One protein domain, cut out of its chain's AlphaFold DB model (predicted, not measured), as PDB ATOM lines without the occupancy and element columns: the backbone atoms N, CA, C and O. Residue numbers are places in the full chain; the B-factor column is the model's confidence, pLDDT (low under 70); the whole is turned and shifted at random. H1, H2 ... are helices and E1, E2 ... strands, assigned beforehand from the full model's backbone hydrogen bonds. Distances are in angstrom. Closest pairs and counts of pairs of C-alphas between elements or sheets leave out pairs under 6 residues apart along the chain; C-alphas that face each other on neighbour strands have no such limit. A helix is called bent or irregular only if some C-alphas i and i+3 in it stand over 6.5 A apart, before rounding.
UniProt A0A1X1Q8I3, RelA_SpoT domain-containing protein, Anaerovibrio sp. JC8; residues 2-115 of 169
ATOM      1  N   LEU A   2      19.271 -28.387 -19.386       86.38
ATOM      2  CA  LEU A   2      17.976 -28.972 -19.785       86.38
ATOM      3  C   LEU A   2      16.786 -28.369 -19.013       86.38
ATOM      4  O   LEU A   2      15.767 -28.051 -19.614       86.38
ATOM      5  N   ALA A   3      16.963 -28.100 -17.715       88.69
ATOM      6  CA  ALA A   3      15.978 -27.382 -16.903       88.69
ATOM      7  C   ALA A   3      15.657 -25.974 -17.447       88.69
ATOM      8  O   ALA A   3      14.501 -25.559 -17.434       88.69
ATOM      9  N   ASP A   4      16.655 -25.262 -17.984       86.62
ATOM     10  CA  ASP A   4      16.448 -23.937 -18.584       86.62
ATOM     11  C   ASP A   4      15.626 -24.044 -19.875       86.62
ATOM     12  O   ASP A   4      14.742 -23.228 -20.120       86.62
ATOM     13  N   VAL A   5      15.871 -25.088 -20.679       87.81
ATOM     14  CA  VAL A   5      15.111 -25.365 -21.909       87.81
ATOM     15  C   VAL A   5      13.648 -25.689 -21.595       87.81
ATOM     16  O   VAL A   5      12.767 -25.188 -22.291       87.81
ATOM     17  N   TYR A   6      13.371 -26.467 -20.543       91.88
ATOM     18  CA  TYR A   6      11.995 -26.723 -20.099       91.88
ATOM     19  C   TYR A   6      11.298 -25.443 -19.653       91.88
ATOM     20  O   TYR A   6      10.202 -25.156 -20.120       91.88
ATOM     21  N   ARG A   7      11.966 -24.620 -18.839       90.38
ATOM     22  CA  ARG A   7      11.401 -23.350 -18.371       90.38
ATOM     23  C   ARG A   7      11.053 -22.406 -19.523       90.38
ATOM     24  O   ARG A   7      10.038 -21.718 -19.473       90.38
ATOM     25  N   VAL A   8      11.893 -22.358 -20.556       89.19
ATOM     26  CA  VAL A   8      11.625 -21.570 -21.766       89.19
ATOM     27  C   VAL A   8      10.418 -22.123 -22.508       89.19
ATOM     28  O   VAL A   8       9.542 -21.354 -22.884       89.19
ATOM     29  N   GLN A   9      10.343 -23.440 -22.686       92.06
ATOM     30  CA  GLN A   9       9.220 -24.086 -23.358       92.06
ATOM     31  C   GLN A   9       7.890 -23.845 -22.626       92.06
ATOM     32  O   GLN A   9       6.926 -23.445 -23.271       92.06
ATOM     33  N   GLU A  10       7.858 -23.987 -21.301       91.31
ATOM     34  CA  GLU A  10       6.680 -23.696 -20.469       91.31
ATOM     35  C   GLU A  10       6.248 -22.226 -20.571       91.31
ATOM     36  O   GLU A  10       5.062 -21.924 -20.696       91.31
ATOM     37  N   LEU A  11       7.208 -21.294 -20.551       90.19
ATOM     38  CA  LEU A  11       6.916 -19.866 -20.682       90.19
ATOM     39  C   LEU A  11       6.318 -19.540 -22.054       90.19
ATOM     40  O   LEU A  11       5.396 -18.733 -22.143       90.19
ATOM     41  N   LEU A  12       6.825 -20.169 -23.112       89.00
ATOM     42  CA  LEU A  12       6.309 -20.007 -24.467       89.00
ATOM     43  C   LEU A  12       4.908 -20.596 -24.615       89.00
ATOM     44  O   LEU A  12       4.060 -19.947 -25.219       89.00
ATOM     45  N   ASP A  13       4.645 -21.773 -24.041       88.44
ATOM     46  CA  ASP A  13       3.311 -22.391 -24.057       88.44
ATOM     47  C   ASP A  13       2.272 -21.488 -23.386       88.44
ATOM     48  O   ASP A  13       1.144 -21.381 -23.860       88.44
ATOM     49  N   LEU A  14       2.665 -20.797 -22.312       90.88
ATOM     50  CA  LEU A  14       1.797 -19.852 -21.614       90.88
ATOM     51  C   LEU A  14       1.586 -18.546 -22.398       90.88
ATOM     52  O   LEU A  14       0.527 -17.936 -22.283       90.88
ATOM     53  N   LYS A  15       2.597 -18.093 -23.151       87.75
ATOM     54  CA  LYS A  15       2.624 -16.761 -23.778       87.75
ATOM     55  C   LYS A  15       2.171 -16.717 -25.227       87.75
ATOM     56  O   LYS A  15       1.612 -15.706 -25.634       87.75
ATOM     57  N   MET A  16       2.408 -17.764 -26.008       84.75
ATOM     58  CA  MET A  16       2.057 -17.760 -27.430       84.75
ATOM     59  C   MET A  16       0.559 -17.620 -27.734       84.75
ATOM     60  O   MET A  16       0.270 -16.949 -28.718       84.75
ATOM     61  N   PRO A  17      -0.382 -18.119 -26.903       86.56
ATOM     62  CA  PRO A  17      -1.809 -17.871 -27.123       86.56
ATOM     63  C   PRO A  17      -2.199 -16.381 -27.126       86.56
ATOM     64  O   PRO A  17      -3.231 -16.011 -27.673       86.56
ATOM     65  N   GLU A  18      -1.374 -15.491 -26.550       86.19
ATOM     66  CA  GLU A  18      -1.577 -14.031 -26.634       86.19
ATOM     67  C   GLU A  18      -1.371 -13.486 -28.068       86.19
ATOM     68  O   GLU A  18      -1.679 -12.328 -28.335       86.19
ATOM     69  N   TYR A  19      -0.847 -14.305 -28.987       80.56
ATOM     70  CA  TYR A  19      -0.504 -13.948 -30.364       80.56
ATOM     71  C   TYR A  19      -1.311 -14.741 -31.406       80.56
ATOM     72  O   TYR A  19      -0.922 -14.767 -32.574       80.56
ATOM     73  N   ASP A  20      -2.432 -15.355 -31.016       80.50
ATOM     74  CA  ASP A  20      -3.299 -16.141 -31.915       80.50
ATOM     75  C   ASP A  20      -3.891 -15.310 -33.072       80.50
ATOM     76  O   ASP A  20      -4.260 -15.858 -34.109       80.50
ATOM     77  N   ASP A  21      -3.924 -13.980 -32.939       78.38
ATOM     78  CA  ASP A  21      -4.337 -13.058 -34.007       78.38
ATOM     79  C   ASP A  21      -3.305 -12.953 -35.151       78.38
ATOM     80  O   ASP A  21      -3.592 -12.392 -36.213       78.38
ATOM     81  N   ILE A  22      -2.085 -13.471 -34.963       74.06
ATOM     82  CA  ILE A  22      -1.080 -13.530 -36.026       74.06
ATOM     83  C   ILE A  22      -1.458 -14.657 -36.995       74.06
ATOM     84  O   ILE A  22      -1.535 -15.821 -36.622       74.06
ATOM     85  N   VAL A  23      -1.589 -14.326 -38.286       66.94
ATOM     86  CA  VAL A  23      -1.911 -15.260 -39.391       66.94
ATOM     87  C   VAL A  23      -0.725 -16.179 -39.752       66.94
ATOM     88  O   VAL A  23      -0.484 -16.496 -40.916       66.94
ATOM     89  N   LEU A  24       0.088 -16.575 -38.775       71.88
ATOM     90  CA  LEU A  24       1.231 -17.458 -38.961       71.88
ATOM     91  C   LEU A  24       1.100 -18.643 -38.016       71.88
ATOM     92  O   LEU A  24       1.104 -18.477 -36.799       71.88
ATOM     93  N   ASP A  25       1.071 -19.845 -38.590       84.19
ATOM     94  CA  ASP A  25       1.103 -21.077 -37.812       84.19
ATOM     95  C   ASP A  25       2.400 -21.128 -36.999       84.19
ATOM     96  O   ASP A  25       3.502 -21.241 -37.556       84.19
ATOM     97  N   TYR A  26       2.273 -21.094 -35.676       87.75
ATOM     98  CA  TYR A  26       3.388 -21.317 -34.769       87.75
ATOM     99  C   TYR A  26       3.374 -22.744 -34.222       87.75
ATOM    100  O   TYR A  26       2.365 -23.448 -34.167       87.75
ATOM    101  N   ARG A  27       4.550 -23.200 -33.811       88.69
ATOM    102  CA  ARG A  27       4.768 -24.488 -33.174       88.69
ATOM    103  C   ARG A  27       5.756 -24.314 -32.042       88.69
ATOM    104  O   ARG A  27       6.886 -23.877 -32.257       88.69
ATOM    105  N   ILE A  28       5.366 -24.799 -30.873       90.88
ATOM    106  CA  ILE A  28       6.281 -24.987 -29.754       90.88
ATOM    107  C   ILE A  28       6.717 -26.453 -29.726       90.88
ATOM    108  O   ILE A  28       5.943 -27.386 -29.968       90.88
ATOM    109  N   LYS A  29       8.013 -26.678 -29.531       92.00
ATOM    110  CA  LYS A  29       8.589 -28.018 -29.482       92.00
ATOM    111  C   LYS A  29       8.193 -28.705 -28.177       92.00
ATOM    112  O   LYS A  29       8.457 -28.185 -27.105       92.00
ATOM    113  N   SER A  30       7.631 -29.909 -28.273       92.81
ATOM    114  CA  SER A  30       7.236 -30.676 -27.088       92.81
ATOM    115  C   SER A  30       8.432 -31.108 -26.237       92.81
ATOM    116  O   SER A  30       9.509 -31.399 -26.772       92.81
ATOM    117  N   ILE A  31       8.207 -31.271 -24.929       92.62
ATOM    118  CA  ILE A  31       9.189 -31.804 -23.967       92.62
ATOM    119  C   ILE A  31       9.785 -33.134 -24.452       92.62
ATOM    120  O   ILE A  31      10.999 -33.322 -24.435       92.62
ATOM    121  N   GLN A  32       8.958 -34.040 -24.982       92.56
ATOM    122  CA  GLN A  32       9.440 -35.310 -25.534       92.56
ATOM    123  C   GLN A  32      10.430 -35.103 -26.692       92.56
ATOM    124  O   GLN A  32      11.449 -35.785 -26.777       92.56
ATOM    125  N   SER A  33      10.150 -34.155 -27.591       91.25
ATOM    126  CA  SER A  33      11.056 -33.841 -28.701       91.25
ATOM    127  C   SER A  33      12.344 -33.178 -28.212       91.25
ATOM    128  O   SER A  33      13.401 -33.440 -28.784       91.25
ATOM    129  N   ILE A  34      12.269 -32.350 -27.164       93.19
ATOM    130  CA  ILE A  34      13.433 -31.753 -26.494       93.19
ATOM    131  C   ILE A  34      14.331 -32.850 -25.914       93.19
ATOM    132  O   ILE A  34      15.532 -32.831 -26.173       93.19
ATOM    133  N   ASN A  35      13.759 -33.842 -25.223       93.38
ATOM    134  CA  ASN A  35      14.514 -34.954 -24.633       93.38
ATOM    135  C   ASN A  35      15.230 -35.789 -25.693       93.38
ATOM    136  O   ASN A  35      16.437 -35.981 -25.603       93.38
ATOM    137  N   LEU A  36      14.526 -36.177 -26.760       91.44
ATOM    138  CA  LEU A  36      15.132 -36.917 -27.875       91.44
ATOM    139  C   LEU A  36      16.278 -36.140 -28.544       91.44
ATOM    140  O   LEU A  36      17.234 -36.738 -29.036       91.44
ATOM    141  N   LYS A  37      16.179 -34.805 -28.602       91.12
ATOM    142  CA  LYS A  37      17.237 -33.947 -29.150       91.12
ATOM    143  C   LYS A  37      18.416 -33.864 -28.174       91.12
ATOM    144  O   LYS A  37      19.557 -33.972 -28.607       91.12
ATOM    145  N   TYR A  38      18.148 -33.729 -26.876       92.19
ATOM    146  CA  TYR A  38      19.172 -33.736 -25.831       92.19
ATOM    147  C   TYR A  38      19.991 -35.032 -25.860       92.19
ATOM    148  O   TYR A  38      21.209 -34.971 -25.999       92.19
ATOM    149  N   GLU A  39      19.325 -36.187 -25.823       91.88
ATOM    150  CA  GLU A  39      19.964 -37.512 -25.848       91.88
ATOM    151  C   GLU A  39      20.823 -37.735 -27.096       91.88
ATOM    152  O   GLU A  39      21.851 -38.399 -27.029       91.88
ATOM    153  N   ARG A  40      20.418 -37.172 -28.240       90.31
ATOM    154  CA  ARG A  40      21.132 -37.341 -29.510       90.31
ATOM    155  C   ARG A  40      22.418 -36.520 -29.609       90.31
ATOM    156  O   ARG A  40      23.337 -36.950 -30.295       90.31
ATOM    157  N   TYR A  41      22.442 -35.315 -29.041       90.69
ATOM    158  CA  TYR A  41      23.490 -34.328 -29.339       90.69
ATOM    159  C   TYR A  41      24.363 -33.947 -28.140       90.69
ATOM    160  O   TYR A  41      25.397 -33.307 -28.334       90.69
ATOM    161  N   TYR A  42      23.960 -34.285 -26.914       86.44
ATOM    162  CA  TYR A  42      24.760 -34.042 -25.715       86.44
ATOM    163  C   TYR A  42      25.776 -35.178 -25.490       86.44
ATOM    164  O   TYR A  42      25.403 -36.337 -25.654       86.44
ATOM    165  N   PRO A  43      27.017 -34.890 -25.045       89.31
ATOM    166  CA  PRO A  43      27.587 -33.575 -24.711       89.31
ATOM    167  C   PRO A  43      28.255 -32.846 -25.885       89.31
ATOM    168  O   PRO A  43      28.781 -31.749 -25.700       89.31
ATOM    169  N   ASP A  44      28.234 -33.425 -27.083       91.75
ATOM    170  CA  ASP A  44      29.077 -32.991 -28.205       91.75
ATOM    171  C   ASP A  44      28.686 -31.629 -28.802       91.75
ATOM    172  O   ASP A  44      29.478 -30.996 -29.502       91.75
ATOM    173  N   HIS A  45      27.466 -31.151 -28.539       87.44
ATOM    174  CA  HIS A  45      26.941 -29.911 -29.108       87.44
ATOM    175  C   HIS A  45      26.474 -28.913 -28.044       87.44
ATOM    176  O   HIS A  45      25.846 -29.251 -27.042       87.44
ATOM    177  N   GLN A  46      26.702 -27.627 -28.324       86.12
ATOM    178  CA  GLN A  46      26.211 -26.527 -27.492       86.12
ATOM    179  C   GLN A  46      24.680 -26.443 -27.519       86.12
ATOM    180  O   GLN A  46      24.079 -26.385 -28.593       86.12
ATOM    181  N   ALA A  47      24.057 -26.308 -26.345       82.19
ATOM    182  CA  ALA A  47      22.602 -26.202 -26.199       82.19
ATOM    183  C   ALA A  47      21.966 -25.136 -27.102       82.19
ATOM    184  O   ALA A  47      20.945 -25.402 -27.722       82.19
ATOM    185  N   ALA A  48      22.590 -23.961 -27.235       80.06
ATOM    186  CA  ALA A  48      22.079 -22.877 -28.080       80.06
ATOM    187  C   ALA A  48      22.005 -23.253 -29.574       80.06
ATOM    188  O   ALA A  48      21.141 -22.762 -30.291       80.06
ATOM    189  N   LYS A  49      22.887 -24.149 -30.041       83.75
ATOM    190  CA  LYS A  49      22.845 -24.686 -31.411       83.75
ATOM    191  C   LYS A  49      21.839 -25.825 -31.541       83.75
ATOM    192  O   LYS A  49      21.225 -25.976 -32.589       83.75
ATOM    193  N   VAL A  50      21.685 -26.627 -30.487       87.94
ATOM    194  CA  VAL A  50      20.765 -27.769 -30.464       87.94
ATOM    195  C   VAL A  50      19.316 -27.301 -30.362       87.94
ATOM    196  O   VAL A  50      18.467 -27.825 -31.065       87.94
ATOM    197  N   PHE A  51      19.005 -26.319 -29.525       90.00
ATOM    198  CA  PHE A  51      17.638 -25.873 -29.246       90.00
ATOM    199  C   PHE A  51      17.329 -24.527 -29.908       90.00
ATOM    200  O   PHE A  51      16.742 -23.637 -29.299       90.00
ATOM    201  N   ASN A  52      17.738 -24.379 -31.167       90.00
ATOM    202  CA  ASN A  52      17.524 -23.174 -31.967       90.00
ATOM    203  C   ASN A  52      16.116 -23.063 -32.587       90.00
ATOM    204  O   ASN A  52      15.835 -22.118 -33.314       90.00
ATOM    205  N   ASP A  53      15.263 -24.052 -32.331       90.81
ATOM    206  CA  ASP A  53      13.959 -24.253 -32.953       90.81
ATOM    207  C   ASP A  53      12.876 -24.566 -31.902       90.81
ATOM    208  O   ASP A  53      11.899 -25.252 -32.204       90.81
ATOM    209  N   ILE A  54      13.052 -24.162 -30.633       91.75
ATOM    210  CA  ILE A  54      12.032 -24.385 -29.584       91.75
ATOM    211  C   ILE A  54      10.704 -23.750 -30.011       91.75
ATOM    212  O   ILE A  54       9.666 -24.403 -29.910       91.75
ATOM    213  N   VAL A  55      10.772 -22.531 -30.547       91.44
ATOM    214  CA  VAL A  55       9.689 -21.872 -31.280       91.44
ATOM    215  C   VAL A  55      10.009 -21.931 -32.759       91.44
ATOM    216  O   VAL A  55      11.089 -21.509 -33.180       91.44
ATOM    217  N   GLY A  56       9.052 -22.420 -33.538       92.12
ATOM    218  CA  GLY A  56       9.108 -22.381 -34.988       92.12
ATOM    219  C   GLY A  56       7.809 -21.845 -35.568       92.12
ATOM    220  O   GLY A  56       6.737 -22.244 -35.128       92.12
ATOM    221  N   PHE A  57       7.901 -21.003 -36.586       91.75
ATOM    222  CA  PHE A  57       6.779 -20.613 -37.431       91.75
ATOM    223  C   PHE A  57       6.848 -21.362 -38.753       91.75
ATOM    224  O   PHE A  57       7.927 -21.730 -39.228       91.75
ATOM    225  N   ARG A  58       5.694 -21.599 -39.364       90.75
ATOM    226  CA  ARG A  58       5.586 -22.173 -40.703       90.75
ATOM    227  C   ARG A  58       4.758 -21.247 -41.560       90.75
ATOM    228  O   ARG A  58       3.650 -20.886 -41.190       90.75
ATOM    229  N   THR A  59       5.296 -20.907 -42.717       91.69
ATOM    230  CA  THR A  59       4.630 -20.007 -43.645       91.69
ATOM    231  C   THR A  59       4.839 -20.448 -45.086       91.69
ATOM    232  O   THR A  59       5.734 -21.246 -45.397       91.69
ATOM    233  N   LEU A  60       3.961 -19.955 -45.949       93.38
ATOM    234  CA  LEU A  60       3.996 -20.190 -47.379       93.38
ATOM    235  C   LEU A  60       4.564 -18.966 -48.093       93.38
ATOM    236  O   LEU A  60       4.429 -17.837 -47.630       93.38
ATOM    237  N   CYS A  61       5.215 -19.214 -49.219       94.00
ATOM    238  CA  CYS A  61       5.735 -18.193 -50.120       94.00
ATOM    239  C   CYS A  61       5.507 -18.632 -51.567       94.00
ATOM    240  O   CYS A  61       5.347 -19.826 -51.835       94.00
ATOM    241  N   ASP A  62       5.488 -17.682 -52.497       94.06
ATOM    242  CA  ASP A  62       5.331 -17.997 -53.920       94.06
ATOM    243  C   ASP A  62       6.623 -18.586 -54.497       94.06
ATOM    244  O   ASP A  62       6.606 -19.577 -55.225       94.06
ATOM    245  N   ASN A  63       7.755 -17.997 -54.114       94.69
ATOM    246  CA  ASN A  63       9.102 -18.454 -54.420       94.69
ATOM    247  C   ASN A  63      10.039 -18.109 -53.248       94.69
ATOM    248  O   ASN A  63       9.639 -17.445 -52.290       94.69
ATOM    249  N   TYR A  64      11.282 -18.583 -53.317       97.06
ATOM    250  CA  TYR A  64      12.257 -18.397 -52.244       97.06
ATOM    251  C   TYR A  64      13.115 -17.130 -52.386       97.06
ATOM    252  O   TYR A  64      13.807 -16.783 -51.428       97.06
ATOM    253  N   ASP A  65      13.072 -16.426 -53.520       95.00
ATOM    254  CA  ASP A  65      14.024 -15.358 -53.857       95.00
ATOM    255  C   ASP A  65      13.982 -14.216 -52.832       95.00
ATOM    256  O   ASP A  65      15.019 -13.826 -52.290       95.00
ATOM    257  N   ASP A  66      12.780 -13.758 -52.470       90.44
ATOM    258  CA  ASP A  66      12.582 -12.685 -51.484       90.44
ATOM    259  C   ASP A  66      13.110 -13.058 -50.089       90.44
ATOM    260  O   ASP A  66      13.583 -12.207 -49.331       90.44
ATOM    261  N   ILE A  67      13.069 -14.348 -49.744       95.25
ATOM    262  CA  ILE A  67      13.533 -14.859 -48.453       95.25
ATOM    263  C   ILE A  67      15.063 -14.943 -48.453       95.25
ATOM    264  O   ILE A  67      15.700 -14.620 -47.449       95.25
ATOM    265  N   LEU A  68      15.672 -15.352 -49.568       95.62
ATOM    266  CA  LEU A  68      17.125 -15.493 -49.682       95.62
ATOM    267  C   LEU A  68      17.852 -14.146 -49.544       95.62
ATOM    268  O   LEU A  68      18.947 -14.094 -48.979       95.62
ATOM    269  N   VAL A  69      17.220 -13.036 -49.943       93.38
ATOM    270  CA  VAL A  69      17.768 -11.675 -49.766       93.38
ATOM    271  C   VAL A  69      18.025 -11.329 -48.289       93.38
ATOM    272  O   VAL A  69      18.958 -10.572 -47.980       93.38
ATOM    273  N   LEU A  70      17.279 -11.936 -47.354       92.50
ATOM    274  CA  LEU A  70      17.454 -11.737 -45.908       92.50
ATOM    275  C   LEU A  70      18.833 -12.182 -45.398       92.50
ATOM    276  O   LEU A  70      19.235 -11.767 -44.313       92.50
ATOM    277  N   GLN A  71      19.594 -12.974 -46.164       92.69
ATOM    278  CA  GLN A  71      20.952 -13.397 -45.795       92.69
ATOM    279  C   GLN A  71      21.903 -12.217 -45.542       92.69
ATOM    280  O   GLN A  71      22.848 -12.338 -44.766       92.69
ATOM    281  N   SER A  72      21.648 -11.076 -46.181       90.56
ATOM    282  CA  SER A  72      22.428  -9.847 -46.004       90.56
ATOM    283  C   SER A  72      22.042  -9.037 -44.757       90.56
ATOM    284  O   SER A  72      22.764  -8.115 -44.370       90.56
ATOM    285  N   MET A  73      20.920  -9.363 -44.110       92.88
ATOM    286  CA  MET A  73      20.383  -8.598 -42.991       92.88
ATOM    287  C   MET A  73      20.961  -9.054 -41.650       92.88
ATOM    288  O   MET A  73      21.121 -10.241 -41.362       92.88
ATOM    289  N   ARG A  74      21.226  -8.086 -40.767       92.06
ATOM    290  CA  ARG A  74      21.656  -8.366 -39.392       92.06
ATOM    291  C   ARG A  74      20.573  -9.162 -38.657       92.06
ATOM    292  O   ARG A  74      19.393  -8.911 -38.854       92.06
ATOM    293  N   HIS A  75      20.991 -10.054 -37.757       94.00
ATOM    294  CA  HIS A  75      20.131 -10.906 -36.915       94.00
ATOM    295  C   HIS A  75      19.463 -12.084 -37.622       94.00
ATOM    296  O   HIS A  75      18.898 -12.935 -36.935       94.00
ATOM    297  N   PHE A  76      19.569 -12.175 -38.947       94.69
ATOM    298  CA  PHE A  76      19.043 -13.291 -39.713       94.69
ATOM    299  C   PHE A  76      20.149 -14.272 -40.082       94.69
ATOM    300  O   PHE A  76      21.249 -13.898 -40.490       94.69
ATOM    301  N   LYS A  77      19.839 -15.557 -39.953       94.81
ATOM    302  CA  LYS A  77      20.619 -16.651 -40.523       94.81
ATOM    303  C   LYS A  77      19.701 -17.465 -41.420       94.81
ATOM    304  O   LYS A  77      18.696 -17.989 -40.949       94.81
ATOM    305  N   ILE A  78      20.084 -17.604 -42.681       96.38
ATOM    306  CA  ILE A  78      19.326 -18.348 -43.687       96.38
ATOM    307  C   ILE A  78      19.968 -19.717 -43.892       96.38
ATOM    308  O   ILE A  78      21.192 -19.837 -43.965       96.38
ATOM    309  N   VAL A  79      19.138 -20.751 -43.953       95.75
ATOM    310  CA  VAL A  79      19.513 -22.105 -44.358       95.75
ATOM    311  C   VAL A  79      18.674 -22.448 -45.580       95.75
ATOM    312  O   VAL A  79      17.483 -22.740 -45.468       95.75
ATOM    313  N   ASP A  80      19.305 -22.362 -46.747       97.06
ATOM    314  CA  ASP A  80      18.688 -22.703 -48.023       97.06
ATOM    315  C   ASP A  80      18.689 -24.225 -48.216       97.06
ATOM    316  O   ASP A  80      19.743 -24.854 -48.315       97.06
ATOM    317  N   LEU A  81      17.493 -24.813 -48.219       97.19
ATOM    318  CA  LEU A  81      17.239 -26.226 -48.504       97.19
ATOM    319  C   LEU A  81      16.374 -26.362 -49.767       97.19
ATOM    320  O   LEU A  81      15.760 -27.407 -49.977       97.19
ATOM    321  N   SER A  82      16.287 -25.321 -50.605       96.25
ATOM    322  CA  SER A  82      15.496 -25.319 -51.845       96.25
ATOM    323  C   SER A  82      15.996 -26.336 -52.870       96.25
ATOM    324  O   SER A  82      15.238 -26.735 -53.749       96.25
ATOM    325  N   GLN A  83      17.239 -26.806 -52.712       95.81
ATOM    326  CA  GLN A  83      17.862 -27.877 -53.496       95.81
ATOM    327  C   GLN A  83      18.090 -29.167 -52.687       95.81
ATOM    328  O   GLN A  83      18.738 -30.091 -53.160       95.81
ATOM    329  N   GLY A  84      17.541 -29.246 -51.472       95.56
ATOM    330  CA  GLY A  84      17.672 -30.400 -50.588       95.56
ATOM    331  C   GLY A  84      18.721 -30.222 -49.498       95.56
ATOM    332  O   GLY A  84      19.454 -29.236 -49.435       95.56
ATOM    333  N   LYS A  85      18.748 -31.184 -48.575       94.00
ATOM    334  CA  LYS A  85      19.748 -31.248 -47.501       94.00
ATOM    335  C   LYS A  85      21.029 -31.901 -48.016       94.00
ATOM    336  O   LYS A  85      21.008 -32.644 -48.987       94.00
ATOM    337  N   SER A  86      22.130 -31.728 -47.280       91.19
ATOM    338  CA  SER A  86      23.384 -32.446 -47.560       91.19
ATOM    339  C   SER A  86      23.210 -33.970 -47.563       91.19
ATOM    340  O   SER A  86      23.847 -34.669 -48.342       91.19
ATOM    341  N   LYS A  87      22.346 -34.479 -46.678       91.38
ATOM    342  CA  LYS A  87      21.803 -35.836 -46.731       91.38
ATOM    343  C   LYS A  87      20.355 -35.710 -47.184       91.38
ATOM    344  O   LYS A  87      19.481 -35.468 -46.350       91.38
ATOM    345  N   ASP A  88      20.158 -35.716 -48.498       93.69
ATOM    346  CA  ASP A  88      18.871 -35.388 -49.101       93.69
ATOM    347  C   ASP A  88      17.821 -36.437 -48.737       93.69
ATOM    348  O   ASP A  88      18.033 -37.623 -48.957       93.69
ATOM    349  N   ASP A  89      16.708 -35.979 -48.170       94.50
ATOM    350  CA  ASP A  89      15.543 -36.771 -47.782       94.50
ATOM    351  C   ASP A  89      14.282 -36.344 -48.554       94.50
ATOM    352  O   ASP A  89      13.158 -36.533 -48.088       94.50
ATOM    353  N   GLY A  90      14.460 -35.715 -49.721       95.81
ATOM    354  CA  GLY A  90      13.383 -35.213 -50.580       95.81
ATOM    355  C   GLY A  90      12.707 -33.937 -50.062       95.81
ATOM    356  O   GLY A  90      11.863 -33.360 -50.753       95.81
ATOM    357  N   TYR A  91      13.070 -33.467 -48.863       97.19
ATOM    358  CA  TYR A  91      12.568 -32.215 -48.302       97.19
ATOM    359  C   TYR A  91      13.121 -31.012 -49.060       97.19
ATOM    360  O   TYR A  91      14.321 -30.963 -49.338       97.19
ATOM    361  N   ARG A  92      12.281 -29.998 -49.289       97.62
ATOM    362  CA  ARG A  92      12.717 -28.670 -49.755       97.62
ATOM    363  C   ARG A  92      12.124 -27.541 -48.926       97.62
ATOM    364  O   ARG A  92      11.033 -27.673 -48.376       97.62
ATOM    365  N   GLY A  93      12.823 -26.419 -48.842       97.44
ATOM    366  CA  GLY A  93      12.346 -25.219 -48.153       97.44
ATOM    367  C   GLY A  93      13.474 -24.254 -47.830       97.44
ATOM    368  O   GLY A  93      14.636 -24.552 -48.077       97.44
ATOM    369  N   VAL A  94      13.149 -23.122 -47.219       97.88
ATOM    370  CA  VAL A  94      14.151 -22.195 -46.680       97.88
ATOM    371  C   VAL A  94      13.850 -21.954 -45.211       97.88
ATOM    372  O   VAL A  94      12.716 -21.651 -44.842       97.88
ATOM    373  N   HIS A  95      14.846 -22.143 -44.346       96.38
ATOM    374  CA  HIS A  95      14.705 -21.893 -42.910       96.38
ATOM    375  C   HIS A  95      15.414 -20.599 -42.546       96.38
ATOM    376  O   HIS A  95      16.591 -20.409 -42.848       96.38
ATOM    377  N   VAL A  96      14.696 -19.721 -41.863       95.88
ATOM    378  CA  VAL A  96      15.191 -18.442 -41.374       95.88
ATOM    379  C   VAL A  96      15.266 -18.513 -39.860       95.88
ATOM    380  O   VAL A  96      14.273 -18.793 -39.198       95.88
ATOM    381  N   TYR A  97      16.438 -18.240 -39.304       95.31
ATOM    382  CA  TYR A  97      16.618 -18.079 -37.869       95.31
ATOM    383  C   TYR A  97      16.803 -16.601 -37.560       95.31
ATOM    384  O   TYR A  97      17.766 -15.990 -38.028       95.31
ATOM    385  N   PHE A  98      15.901 -16.040 -36.763       93.25
ATOM    386  CA  PHE A  98      16.022 -14.682 -36.243       93.25
ATOM    387  C   PHE A  98      16.551 -14.714 -34.808       93.25
ATOM    388  O   PHE A  98      16.003 -15.416 -33.958       93.25
ATOM    389  N   GLN A  99      17.601 -13.940 -34.524       93.81
ATOM    390  CA  GLN A  99      18.159 -13.809 -33.179       93.81
ATOM    391  C   GLN A  99      18.689 -12.392 -32.919       93.81
ATOM    392  O   GLN A  99      19.705 -11.966 -33.475       93.81
ATOM    393  N   LEU A 100      18.041 -11.670 -31.999       92.75
ATOM    394  CA  LEU A 100      18.406 -10.287 -31.672       92.75
ATOM    395  C   LEU A 100      19.832 -10.168 -31.099       92.75
ATOM    396  O   LEU A 100      20.563  -9.228 -31.397       92.75
ATOM    397  N   SER A 101      20.268 -11.137 -30.293       90.75
ATOM    398  CA  SER A 101      21.656 -11.247 -29.825       90.75
ATOM    399  C   SER A 101      21.922 -12.642 -29.261       90.75
ATOM    400  O   SER A 101      20.970 -13.353 -28.962       90.75
ATOM    401  N   ASN A 102      23.172 -12.961 -28.925       86.00
ATOM    402  CA  ASN A 102      23.534 -14.219 -28.251       86.00
ATOM    403  C   ASN A 102      22.854 -14.440 -26.879       86.00
ATOM    404  O   ASN A 102      22.854 -15.561 -26.387       86.00
ATOM    405  N   HIS A 103      22.264 -13.400 -26.277       87.31
ATOM    406  CA  HIS A 103      21.470 -13.484 -25.041       87.31
ATOM    407  C   HIS A 103      19.977 -13.783 -25.266       87.31
ATOM    408  O   HIS A 103      19.225 -13.881 -24.302       87.31
ATOM    409  N   HIS A 104      19.532 -13.899 -26.520       88.19
ATOM    410  CA  HIS A 104      18.140 -14.168 -26.878       88.19
ATOM    411  C   HIS A 104      18.021 -15.559 -27.492       88.19
ATOM    412  O   HIS A 104      18.901 -15.980 -28.246       88.19
ATOM    413  N   TYR A 105      16.920 -16.254 -27.209       87.62
ATOM    414  CA  TYR A 105      16.607 -17.493 -27.913       87.62
ATOM    415  C   TYR A 105      16.263 -17.184 -29.373       87.62
ATOM    416  O   TYR A 105      15.520 -16.232 -29.629       87.62
ATOM    417  N   PRO A 106      16.815 -17.940 -30.334       90.94
ATOM    418  CA  PRO A 106      16.458 -17.771 -31.730       90.94
ATOM    419  C   PRO A 106      15.033 -18.276 -31.986       90.94
ATOM    420  O   PRO A 106      14.554 -19.201 -31.328       90.94
ATOM    421  N   VAL A 107      14.392 -17.678 -32.983       91.12
ATOM    422  CA  VAL A 107      13.115 -18.126 -33.538       91.12
ATOM    423  C   VAL A 107      13.377 -18.700 -34.922       91.12
ATOM    424  O   VAL A 107      14.049 -18.062 -35.732       91.12
ATOM    425  N   GLU A 108      12.849 -19.890 -35.193       95.44
ATOM    426  CA  GLU A 108      12.881 -20.490 -36.526       95.44
ATOM    427  C   GLU A 108      11.625 -20.094 -37.313       95.44
ATOM    428  O   GLU A 108      10.518 -20.105 -36.782       95.44
ATOM    429  N   ILE A 109      11.776 -19.782 -38.596       94.25
ATOM    430  CA  ILE A 109      10.678 -19.582 -39.541       94.25
ATOM    431  C   ILE A 109      10.959 -20.464 -40.756       94.25
ATOM    432  O   ILE A 109      11.987 -20.326 -41.418       94.25
ATOM    433  N   GLN A 110      10.057 -21.397 -41.039       95.44
ATOM    434  CA  GLN A 110      10.154 -22.321 -42.164       95.44
ATOM    435  C   GLN A 110       9.283 -21.813 -43.311       95.44
ATOM    436  O   GLN A 110       8.055 -21.802 -43.195       95.44
ATOM    437  N   TYR A 111       9.922 -21.446 -44.416       96.12
ATOM    438  CA  TYR A 111       9.268 -21.072 -45.662       96.12
ATOM    439  C   TYR A 111       9.195 -22.280 -46.591       96.12
ATOM    440  O   TYR A 111      10.198 -22.955 -46.849       96.12
ATOM    441  N   ASN A 112       8.001 -22.547 -47.110       96.50
ATOM    442  CA  ASN A 112       7.780 -23.515 -48.176       96.50
ATOM    443  C   ASN A 112       6.992 -22.861 -49.309       96.50
ATOM    444  O   ASN A 112       6.086 -22.072 -49.052       96.50
ATOM    445  N   THR A 113       7.272 -23.238 -50.553       96.94
ATOM    446  CA  THR A 113       6.292 -23.022 -51.622       96.94
ATOM    447  C   THR A 113       5.064 -23.902 -51.388       96.94
ATOM    448  O   THR A 113       5.142 -24.921 -50.692       96.94
ATOM    449  N   TYR A 114       3.919 -23.553 -51.981       95.31
ATOM    450  CA  TYR A 114       2.738 -24.431 -51.962       95.31
ATOM    451  C   TYR A 114       3.057 -25.827 -52.518       95.31
ATOM    452  O   TYR A 114       2.640 -26.837 -51.946       95.31
ATOM    453  N   TYR A 115       3.844 -25.863 -53.596       96.38
ATOM    454  CA  TYR A 115       4.312 -27.078 -54.249       96.38
ATOM    455  C   TYR A 115       5.148 -27.949 -53.299       96.38
ATOM    456  O   TYR A 115       4.796 -29.093 -53.011       96.38
TER     457      TYR A 115
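Overview. This is residues 2 to 115 of the 169 residues of the protein "RelA_SpoT domain-containing protein" of Anaerovibrio sp. JC8 (UniProt A0A1X1Q8I3). What shape do these atoms make? A strongly twisted sheet of five strands forms the body, with helix H4 packed on E3 and E4 at one side and the kinked helix H1 packed on E1 and E2 at the other. H2 and H3 lie off the sheet, H2 beside the first part of H1 and H3 next to H2. What are its parts and size? The printed part has 114 residues, with four named helices and five named strands in the order H1 E1 H2 H3 E2 H4 E3 E4 E5, and its class is mixed, helices and strands. The mixed sheet runs E1 E2 E5 E4 E3, and the whole is compact, with a radius of gyration of the C-alphas of 14.9 A and spans of 39 by 37 by 27 A.

Arrangement. How do the strands pair? Across the sheet stand E1, residues 25 to 28, E2, 55 to 61, E5, 107 to 113, E4, 94 to 98, and E3, 76 to 80. E2 and E5 are parallel, with N 57 and O 108 2.8 A apart; the other neighbours are antiparallel, with N 27 and O 56 at 2.7 A, N 96 and O 109 at 2.8 A, and N 79 and O 95 at 2.8 A. E3, E4 and E5 form a meander, each strand the antiparallel neighbour of the one before, in two hairpins. Which helices are on the sheet? H4, residues 65 to 72, is on it at a height of 7.5 A, its closest C-alphas to E3 being Gln 71 and Ile 78, 5.6 A. E2, H4 and E3 form a split strand-helix-strand unit, two strands running the same way with E5 and E4 between them, and its crossover is right-handed. H1, residues 2 to 19, is on the sheet too, closest to E1 at the C-alphas of Asp 13 and Ile 28, 6.9 A, and with H4 and the sheet it makes two layers, helices on one face of a sheet. What of the other helices? H2, residues 31 to 41, only just touches H1, by 3 pairs of C-alphas within 8 A, the closest Tyr 6 and Ile 31 at 7.0 A, at a steep tilt of 42 degrees, opposite ways, with residues 2 to 9 of H1 alone. H3, residues 47 to 50, only just touches H2, by 3 such pairs, the closest Tyr 41 and Val 50 at 7.2 A. Are the helix backbones in range? In H2 every O i to N i+4 pair is within hydrogen-bond range, in H1 11 of 14 and in H4 1 of 4, beside 4 of 5 O i to N i+3 pairs; H3 is too short for an O i to N i+4 pair.

Along the chain. Where do the elements begin and end? H1 begins at C-alpha 2, (17.976, -28.972, -19.785), and E5 ends at C-alpha 113, (6.292, -23.022, -51.622). How long are the longer ones? H1 is 26.1 A, E5 19.9 A, E2 19.6 A and H2 15.5 A from first to last C-alpha. Is H1 straight? It has a kink of 31 degrees near residue 13 and is irregular, only just: C-alphas 14 and 17 are 6.9 A apart.

Size, cuts and confidence. How far does it reach? The two C-alphas farthest apart, those of Pro 43 and Asp 62, are 39.9 A apart. Which links are long, and is there a cut? The link from E3 to E4, residues 81 to 93, is long, and the printed part has no cut. Where is confidence low? Residue 23 is under 70, and the mean pLDDT of the printed part is 91.0.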